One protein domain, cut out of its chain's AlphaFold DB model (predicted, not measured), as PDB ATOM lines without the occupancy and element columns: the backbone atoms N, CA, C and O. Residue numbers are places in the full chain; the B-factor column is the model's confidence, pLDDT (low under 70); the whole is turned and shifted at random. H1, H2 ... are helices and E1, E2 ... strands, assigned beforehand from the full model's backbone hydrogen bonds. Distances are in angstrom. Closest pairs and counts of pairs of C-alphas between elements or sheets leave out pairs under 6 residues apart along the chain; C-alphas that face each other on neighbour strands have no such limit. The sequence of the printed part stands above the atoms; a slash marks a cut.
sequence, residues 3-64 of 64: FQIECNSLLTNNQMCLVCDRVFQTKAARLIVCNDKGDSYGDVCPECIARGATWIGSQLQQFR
ATOM      1  N   PHE A   3     -42.163 -33.973  40.377       92.62
ATOM      2  CA  PHE A   3     -41.903 -34.041  41.810       92.62
ATOM      3  C   PHE A   3     -43.115 -33.516  42.578       92.62
ATOM      4  O   PHE A   3     -43.603 -32.424  42.287       92.62
ATOM      5  N   GLN A   4     -43.572 -34.279  43.564       93.12
ATOM      6  CA  GLN A   4     -44.621 -33.892  44.499       93.12
ATOM      7  C   GLN A   4     -44.058 -33.904  45.918       93.12
ATOM      8  O   GLN A   4     -43.325 -34.815  46.293       93.12
ATOM      9  N   ILE A   5     -44.416 -32.899  46.713       91.75
ATOM     10  CA  ILE A   5     -44.114 -32.873  48.144       91.75
ATOM     11  C   ILE A   5     -45.402 -33.199  48.885       91.75
ATOM     12  O   ILE A   5     -46.427 -32.557  48.661       91.75
ATOM     13  N   GLU A   6     -45.343 -34.187  49.769       91.25
ATOM     14  CA  GLU A   6     -46.430 -34.499  50.688       91.25
ATOM     15  C   GLU A   6     -45.957 -34.265  52.120       91.25
ATOM     16  O   GLU A   6     -44.895 -34.749  52.518       91.25
ATOM     17  N   CYS A   7     -46.756 -33.526  52.887       90.12
ATOM     18  CA  CYS A   7     -46.520 -33.271  54.299       90.12
ATOM     19  C   CYS A   7     -47.570 -34.018  55.118       90.12
ATOM     20  O   CYS A   7     -48.759 -33.716  55.028       90.12
ATOM     21  N   ASN A   8     -47.133 -34.977  55.926       84.31
ATOM     22  CA  ASN A   8     -47.999 -35.742  56.809       84.31
ATOM     23  C   ASN A   8     -47.215 -36.119  58.067       84.31
ATOM     24  O   ASN A   8     -46.265 -36.902  58.024       84.31
ATOM     25  N   SER A   9     -47.625 -35.562  59.203       75.06
ATOM     26  CA  SER A   9     -46.987 -35.790  60.501       75.06
ATOM     27  C   SER A   9     -47.110 -37.232  61.005       75.06
ATOM     28  O   SER A   9     -46.402 -37.600  61.937       75.06
ATOM     29  N   LEU A  10     -47.963 -38.055  60.385       78.56
ATOM     30  CA  LEU A  10     -48.188 -39.454  60.750       78.56
ATOM     31  C   LEU A  10     -47.409 -40.449  59.866       78.56
ATOM     32  O   LEU A  10     -47.387 -41.637  60.177       78.56
ATOM     33  N   LEU A  11     -46.733 -39.997  58.798       70.31
ATOM     34  CA  LEU A  11     -45.958 -40.842  57.868       70.31
ATOM     35  C   LEU A  11     -44.539 -41.130  58.382       70.31
ATOM     36  O   LEU A  11     -43.539 -40.824  57.726       70.31
ATOM     37  N   THR A  12     -44.423 -41.715  59.569       75.62
ATOM     38  CA  THR A  12     -43.122 -42.182  60.065       75.62
ATOM     39  C   THR A  12     -42.942 -43.654  59.710       75.62
ATOM     40  O   THR A  12     -43.282 -44.538  60.493       75.62
ATOM     41  N   ASN A  13     -42.427 -43.918  58.508       83.50
ATOM     42  CA  ASN A  13     -42.366 -45.257  57.930       83.50
ATOM     43  C   ASN A  13     -40.965 -45.502  57.353       83.50
ATOM     44  O   ASN A  13     -40.285 -44.564  56.937       83.50
ATOM     45  N   ASN A  14     -40.554 -46.763  57.243       89.31
ATOM     46  CA  ASN A  14     -39.396 -47.104  56.419       89.31
ATOM     47  C   ASN A  14     -39.832 -47.156  54.953       89.31
ATOM     48  O   ASN A  14     -40.802 -47.838  54.628       89.31
ATOM     49  N   GLN A  15     -39.128 -46.434  54.088       90.69
ATOM     50  CA  GLN A  15     -39.332 -46.423  52.641       90.69
ATOM     51  C   GLN A  15     -38.024 -46.765  51.932       90.69
ATOM     52  O   GLN A  15     -36.939 -46.538  52.466       90.69
ATOM     53  N   MET A  16     -38.122 -47.310  50.725       94.62
ATOM     54  CA  MET A  16     -36.972 -47.509  49.847       94.62
ATOM     55  C   MET A  16     -36.831 -46.292  48.935       94.62
ATOM     56  O   MET A  16     -37.807 -45.847  48.336       94.62
ATOM     57  N   CYS A  17     -35.628 -45.729  48.850       95.12
ATOM     58  CA  CYS A  17     -35.361 -44.620  47.946       95.12
ATOM     59  C   CYS A  17     -35.403 -45.100  46.497       95.12
ATOM     60  O   CYS A  17     -34.587 -45.934  46.118       95.12
ATOM     61  N   LEU A  18     -36.254 -44.490  45.676       94.75
ATOM     62  CA  LEU A  18     -36.369 -44.784  44.245       94.75
ATOM     63  C   LEU A  18     -35.057 -44.567  43.464       94.75
ATOM     64  O   LEU A  18     -34.884 -45.103  42.378       94.75
ATOM     65  N   VAL A  19     -34.148 -43.735  43.982       95.00
ATOM     66  CA  VAL A  19     -32.926 -43.325  43.267       95.00
ATOM     67  C   VAL A  19     -31.706 -44.168  43.639       95.00
ATOM     68  O   VAL A  19     -30.801 -44.318  42.826       95.00
ATOM     69  N   CYS A  20     -31.625 -44.656  44.878       94.94
ATOM     70  CA  CYS A  20     -30.417 -45.320  45.381       94.94
ATOM     71  C   CYS A  20     -30.673 -46.655  46.082       94.94
ATOM     72  O   CYS A  20     -29.743 -47.198  46.676       94.94
ATOM     73  N   ASP A  21     -31.919 -47.136  46.078       94.88
ATOM     74  CA  ASP A  21     -32.373 -48.406  46.661       94.88
ATOM     75  C   ASP A  21     -32.063 -48.593  48.156       94.88
ATOM     76  O   ASP A  21     -32.207 -49.678  48.721       94.88
ATOM     77  N   ARG A  22     -31.663 -47.521  48.851       95.94
ATOM     78  CA  ARG A  22     -31.434 -47.544  50.299       95.94
ATOM     79  C   ARG A  22     -32.737 -47.345  51.048       95.94
ATOM     80  O   ARG A  22     -33.531 -46.462  50.719       95.94
ATOM     81  N   VAL A  23     -32.913 -48.128  52.108       95.50
ATOM     82  CA  VAL A  23     -33.989 -47.917  53.076       95.50
ATOM     83  C   VAL A  23     -33.694 -46.655  53.879       95.50
ATOM     84  O   VAL A  23     -32.586 -46.475  54.383       95.50
ATOM     85  N   PHE A  24     -34.689 -45.789  54.014       93.38
ATOM     86  CA  PHE A  24     -34.625 -44.589  54.832       93.38
ATOM     87  C   PHE A  24     -35.942 -44.395  55.582       93.38
ATOM     88  O   PHE A  24     -37.003 -44.838  55.146       93.38
ATOM     89  N   GLN A  25     -35.870 -43.722  56.725       90.75
ATOM     90  CA  GLN A  25     -37.056 -43.358  57.486       90.75
ATOM     91  C   GLN A  25     -37.625 -42.050  56.932       90.75
ATOM     92  O   GLN A  25     -36.924 -41.030  56.885       90.75
ATOM     93  N   THR A  26     -38.890 -42.058  56.517       85.25
ATOM     94  CA  THR A  26     -39.585 -40.825  56.149       85.25
ATOM     95  C   THR A  26     -39.835 -39.968  57.384       85.25
ATOM     96  O   THR A  26     -40.120 -40.464  58.475       85.25
ATOM     97  N   LYS A  27     -39.694 -38.653  57.203       81.75
ATOM     98  CA  LYS A  27     -40.052 -37.640  58.203       81.75
ATOM     99  C   LYS A  27     -41.432 -37.062  57.861       81.75
ATOM    100  O   LYS A  27     -42.102 -37.537  56.955       81.75
ATOM    101  N   ALA A  28     -41.823 -35.984  58.540       85.12
ATOM    102  CA  ALA A  28     -43.101 -35.300  58.330       85.12
ATOM    103  C   ALA A  28     -43.325 -34.746  56.904       85.12
ATOM    104  O   ALA A  28     -44.440 -34.343  56.588       85.12
ATOM    105  N   ALA A  29     -42.290 -34.707  56.059       89.19
ATOM    106  CA  ALA A  29     -42.388 -34.366  54.645       89.19
ATOM    107  C   ALA A  29     -41.602 -35.374  53.800       89.19
ATOM    108  O   ALA A  29     -40.497 -35.781  54.180       89.19
ATOM    109  N   ARG A  30     -42.155 -35.741  52.643       90.88
ATOM    110  CA  ARG A  30     -41.532 -36.648  51.672       90.88
ATOM    111  C   ARG A  30     -41.618 -36.085  50.257       90.88
ATOM    112  O   ARG A  30     -42.567 -35.377  49.921       90.88
ATOM    113  N   LEU A  31     -40.605 -36.399  49.450       93.81
ATOM    114  CA  LEU A  31     -40.559 -36.081  48.027       93.81
ATOM    115  C   LEU A  31     -40.905 -37.338  47.232       93.81
ATOM    116  O   LEU A  31     -40.181 -38.328  47.314       93.81
ATOM    117  N   ILE A  32     -41.974 -37.263  46.451       93.44
ATOM    118  CA  ILE A  32     -42.521 -38.358  45.656       93.44
ATOM    119  C   ILE A  32     -42.281 -38.056  44.177       93.44
ATOM    120  O   ILE A  32     -42.489 -36.928  43.719       93.44
ATOM    121  N   VAL A  33     -41.849 -39.060  43.419       93.94
ATOM    122  CA  VAL A  33     -41.805 -38.995  41.956       93.94
ATOM    123  C   VAL A  33     -43.114 -39.548  41.416       93.94
ATOM    124  O   VAL A  33     -43.440 -40.703  41.668       93.94
ATOM    125  N   CYS A  34     -43.845 -38.749  40.643       92.62
ATOM    126  CA  CYS A  34     -45.128 -39.143  40.062       92.62
ATOM    127  C   CYS A  34     -45.101 -39.080  38.529       92.62
ATOM    128  O   CYS A  34     -44.304 -38.349  37.921       92.62
ATOM    129  N   ASN A  35     -45.994 -39.822  37.877       90.00
ATOM    130  CA  ASN A  35     -46.298 -39.622  36.460       90.00
ATOM    131  C   ASN A  35     -47.201 -38.385  36.257       90.00
ATOM    132  O   ASN A  35     -47.598 -37.715  37.210       90.00
ATOM    133  N   ASP A  36     -47.531 -38.063  35.004       87.88
ATOM    134  CA  ASP A  36     -48.349 -36.877  34.699       87.88
ATOM    135  C   ASP A  36     -49.825 -37.019  35.109       87.88
ATOM    136  O   ASP A  36     -50.535 -36.015  35.153       87.88
ATOM    137  N   LYS A  37     -50.269 -38.239  35.442       89.38
ATOM    138  CA  LYS A  37     -51.604 -38.546  35.979       89.38
ATOM    139  C   LYS A  37     -51.656 -38.506  37.511       89.38
ATOM    140  O   LYS A  37     -52.746 -38.548  38.067       89.38
ATOM    141  N   GLY A  38     -50.504 -38.391  38.176       84.50
ATOM    142  CA  GLY A  38     -50.389 -38.392  39.634       84.50
ATOM    143  C   GLY A  38     -50.097 -39.760  40.255       84.50
ATOM    144  O   GLY A  38     -50.009 -39.839  41.478       84.50
ATOM    145  N   ASP A  39     -49.897 -40.819  39.462       89.50
ATOM    146  CA  ASP A  39     -49.508 -42.125  40.008       89.50
ATOM    147  C   ASP A  39     -48.068 -42.060  40.531       89.50
ATOM    148  O   ASP A  39     -47.167 -41.577  39.834       89.50
ATOM    149  N   SER A  40     -47.858 -42.548  41.755       90.31
ATOM    150  CA  SER A  40     -46.558 -42.542  42.432       90.31
ATOM    151  C   SER A  40     -45.650 -43.665  41.929       90.31
ATOM    152  O   SER A  40     -46.057 -44.825  41.884       90.31
ATOM    153  N   TYR A  41     -44.403 -43.321  41.606       91.62
ATOM    154  CA  TYR A  41     -43.317 -44.273  41.361       91.62
ATOM    155  C   TYR A  41     -42.550 -44.624  42.638       91.62
ATOM    156  O   TYR A  41     -42.049 -45.738  42.759       91.62
ATOM    157  N   GLY A  42     -42.435 -43.685  43.581       92.38
ATOM    158  CA  GLY A  42     -41.705 -43.898  44.828       92.38
ATOM    159  C   GLY A  42     -41.178 -42.618  45.470       92.38
ATOM    160  O   GLY A  42     -41.269 -41.523  44.906       92.38
ATOM    161  N   ASP A  43     -40.616 -42.783  46.666       94.75
ATOM    162  CA  ASP A  43     -40.069 -41.705  47.485       94.75
ATOM    163  C   ASP A  43     -38.559 -41.503  47.255       94.75
ATOM    164  O   ASP A  43     -37.821 -42.430  46.913       94.75
ATOM    165  N   VAL A  44     -38.072 -40.283  47.492       95.31
ATOM    166  CA  VAL A  44     -36.646 -39.925  47.402       95.31
ATOM    167  C   VAL A  44     -36.092 -39.617  48.794       95.31
ATOM    168  O   VAL A  44     -36.645 -38.794  49.526       95.31
ATOM    169  N   CYS A  45     -34.975 -40.249  49.164       95.00
ATOM    170  CA  CYS A  45     -34.350 -40.023  50.466       95.00
ATOM    171  C   CYS A  45     -33.718 -38.620  50.582       95.00
ATOM    172  O   CYS A  45     -33.304 -38.044  49.569       95.00
ATOM    173  N   PRO A  46     -33.547 -38.080  51.807       93.88
ATOM    174  CA  PRO A  46     -32.960 -36.752  52.023       93.88
ATOM    175  C   PRO A  46     -31.587 -36.546  51.365       93.88
ATOM    176  O   PRO A  46     -31.296 -35.467  50.854       93.88
ATOM    177  N   GLU A  47     -30.756 -37.587  51.333       95.12
ATOM    178  CA  GLU A  47     -29.417 -37.553  50.730       95.12
ATOM    179  C   GLU A  47     -29.474 -37.349  49.211       95.12
ATOM    180  O   GLU A  47     -28.647 -36.639  48.643       95.12
ATOM    181  N   CYS A  48     -30.461 -37.958  48.547       95.50
ATOM    182  CA  CYS A  48     -30.690 -37.774  47.117       95.50
ATOM    183  C   CYS A  48     -31.361 -36.426  46.832       95.50
ATOM    184  O   CYS A  48     -30.987 -35.766  45.864       95.50
ATOM    185  N   ILE A  49     -32.274 -35.969  47.702       94.88
ATOM    186  CA  ILE A  49     -32.879 -34.627  47.624       94.88
ATOM    187  C   ILE A  49     -31.795 -33.542  47.644       94.88
ATOM    188  O   ILE A  49     -31.817 -32.633  46.814       94.88
ATOM    189  N   ALA A  50     -30.809 -33.664  48.538       95.31
ATOM    190  CA  ALA A  50     -29.724 -32.693  48.693       95.31
ATOM    191  C   ALA A  50     -28.853 -32.516  47.433       95.31
ATOM    192  O   ALA A  50     -28.197 -31.488  47.280       95.31
ATOM    193  N   ARG A  51     -28.857 -33.489  46.511       96.25
ATOM    194  CA  ARG A  51     -28.126 -33.412  45.232       96.25
ATOM    195  C   ARG A  51     -28.852 -32.580  44.171       96.25
ATOM    196  O   ARG A  51     -28.252 -32.232  43.156       96.25
ATOM    197  N   GLY A  52     -30.117 -32.241  44.406       94.25
ATOM    198  CA  GLY A  52     -30.906 -31.358  43.555       94.25
ATOM    199  C   GLY A  52     -31.643 -32.060  42.413       94.25
ATOM    200  O   GLY A  52     -31.298 -33.157  41.967       94.25
ATOM    201  N   ALA A  53     -32.682 -31.383  41.917       91.00
ATOM    202  CA  ALA A  53     -33.638 -31.928  40.952       91.00
ATOM    203  C   ALA A  53     -32.999 -32.359  39.622       91.00
ATOM    204  O   ALA A  53     -33.388 -33.386  39.070       91.00
ATOM    205  N   THR A  54     -32.000 -31.623  39.122       92.50
ATOM    206  CA  THR A  54     -31.288 -31.982  37.883       92.50
ATOM    207  C   THR A  54     -30.559 -33.315  38.026       92.50
ATOM    208  O   THR A  54     -30.659 -34.174  37.150       92.50
ATOM    209  N   TRP A  55     -29.861 -33.518  39.148       94.19
ATOM    210  CA  TRP A  55     -29.160 -34.772  39.406       94.19
ATOM    211  C   TRP A  55     -30.152 -35.928  39.551       94.19
ATOM    212  O   TRP A  55     -29.992 -36.943  38.876       94.19
ATOM    213  N   ILE A  56     -31.222 -35.749  40.332       93.62
ATOM    214  CA  ILE A  56     -32.282 -36.761  40.486       93.62
ATOM    215  C   ILE A  56     -32.888 -37.119  39.123       93.62
ATOM    216  O   ILE A  56     -33.010 -38.294  38.791       93.62
ATOM    217  N   GLY A  57     -33.197 -36.118  38.294       91.75
ATOM    218  CA  GLY A  57     -33.710 -36.322  36.942       91.75
ATOM    219  C   GLY A  57     -32.783 -37.172  36.071       91.75
ATOM    220  O   GLY A  57     -33.266 -38.050  35.364       91.75
ATOM    221  N   SER A  58     -31.462 -36.973  36.160       92.31
ATOM    222  CA  SER A  58     -30.494 -37.785  35.407       92.31
ATOM    223  C   SER A  58     -30.487 -39.260  35.823       92.31
ATOM    224  O   SER A  58     -30.328 -40.129  34.971       92.31
ATOM    225  N   GLN A  59     -30.702 -39.558  37.110       91.62
ATOM    226  CA  GLN A  59     -30.819 -40.938  37.588       91.62
ATOM    227  C   GLN A  59     -32.135 -41.568  37.114       91.62
ATOM    228  O   GLN A  59     -32.162 -42.711  36.676       91.62
ATOM    229  N   LEU A  60     -33.224 -40.794  37.126       89.06
ATOM    230  CA  LEU A  60     -34.549 -41.275  36.737       89.06
ATOM    231  C   LEU A  60     -34.710 -41.514  35.227       89.06
ATOM    232  O   LEU A  60     -35.573 -42.288  34.823       89.06
ATOM    233  N   GLN A  61     -33.881 -40.891  34.383       84.06
ATOM    234  CA  GLN A  61     -33.872 -41.153  32.937       84.06
ATOM    235  C   GLN A  61     -33.515 -42.602  32.586       84.06
ATOM    236  O   GLN A  61     -33.889 -43.058  31.512       84.06
ATOM    237  N   GLN A  62     -32.844 -43.331  33.483       70.31
ATOM    238  CA  GLN A  62     -32.530 -44.750  33.288       70.31
ATOM    239  C   GLN A  62     -33.779 -45.647  33.313       70.31
ATOM    240  O   GLN A  62     -33.731 -46.766  32.817       70.31
ATOM    241  N   PHE A  63     -34.896 -45.155  33.857       65.00
ATOM    242  CA  PHE A  63     -36.175 -45.868  33.925       65.00
ATOM    243  C   PHE A  63     -37.143 -45.483  32.792       65.00
ATOM    244  O   PHE A  63     -38.343 -45.745  32.902       65.00
ATOM    245  N   ARG A  64     -36.655 -44.798  31.747       55.66
ATOM    246  CA  ARG A  64     -37.462 -44.308  30.623       55.66
ATOM    247  C   ARG A  64     -37.404 -45.222  29.407       55.66
ATOM    248  O   ARG A  64     -36.305 -45.727  29.104       55.66
TER     249      ARG A  64
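Overview. This is residues 3 to 64 of the 64 residues of an uncharacterized protein of Hapalosiphon sp. MRB220 (UniProt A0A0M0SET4). A small, only just strongly twisted sheet of three strands, E1, E4 and E5, makes the middle of this domain; the separate little hairpin E2 and E3 sits on the E5 side, and the closing helix H2 lies at the end of the sheet where E1 begins and E4 ends. The fit is loose there, for H2 only grazes the sheet, while the four-residue helix H1 sits between E5 and H2 along the chain. The printed part has 62 residues, with five named strands and then two named helices, in the order E1 E2 E3 E4 E5 H1 H2. The larger sheet has the order E1 - E4 - E5 and the smaller E2 - E3, both antiparallel; the class is mixed, helices and strands. The whole is compact, with a radius of gyration of the C-alphas of 11.2 A and spans of 32 by 25 by 17 A.

Along the chain. Find C-alpha 3 at (-41.903, -34.041, 41.810); from there E1 runs through residues 3 to 7 over 13.3 A. E2, residues 14 to 16, and E3, residues 23 to 25, each measure 7.0 A. E4, residues 29 to 34, is the longest strand, 15.6 A, and starts at C-alpha 29, (-42.388, -34.366, 54.645). E5 takes residues 40 to 44, 11.4 A. H1 is residues 46 to 49, 4.9 A, and H2 is residues 53 to 63, 15.8 A, ending at C-alpha 63, (-36.175, -45.868, 33.925).

Arrangement. Look first at E1 and the inner strand E4, antiparallel at 148 degrees, where N 4 and O 32 are 2.9 A apart, within hydrogen-bond range. E4 and E5 form a hairpin at 137 degrees, with N 41 and O 33 at 2.8 A. E2 and E3 form another at 141 degrees, with N 24 and O 15 at 2.8 A. The closest C-alphas of E2 and E5 are those of Met 16 and Asp 43, 7.0 A apart, while E2 and E4 are apart. H1 is only just not on the larger sheet, with 4 pairs of C-alphas within 10 A. H1 and H2 are close but not clearly touching; their closest C-alphas, of Cys 48 and Ile 56, are 6.9 A apart. H2 is on the larger sheet but only grazes it, with its residues 53 to 60. In H2, 5 of 7 O i to N i+4 pairs are within hydrogen-bond range; H1 is too short for such a pair.

Size, cuts and confidence. The two C-alphas farthest apart, of Ser 9 and Arg 64, are 32.5 A apart. The printed part has no cut and no long link. Mean pLDDT of the printed part is 89.3; look for low confidence, under 70, at residues 63 to 64, where the chain ends.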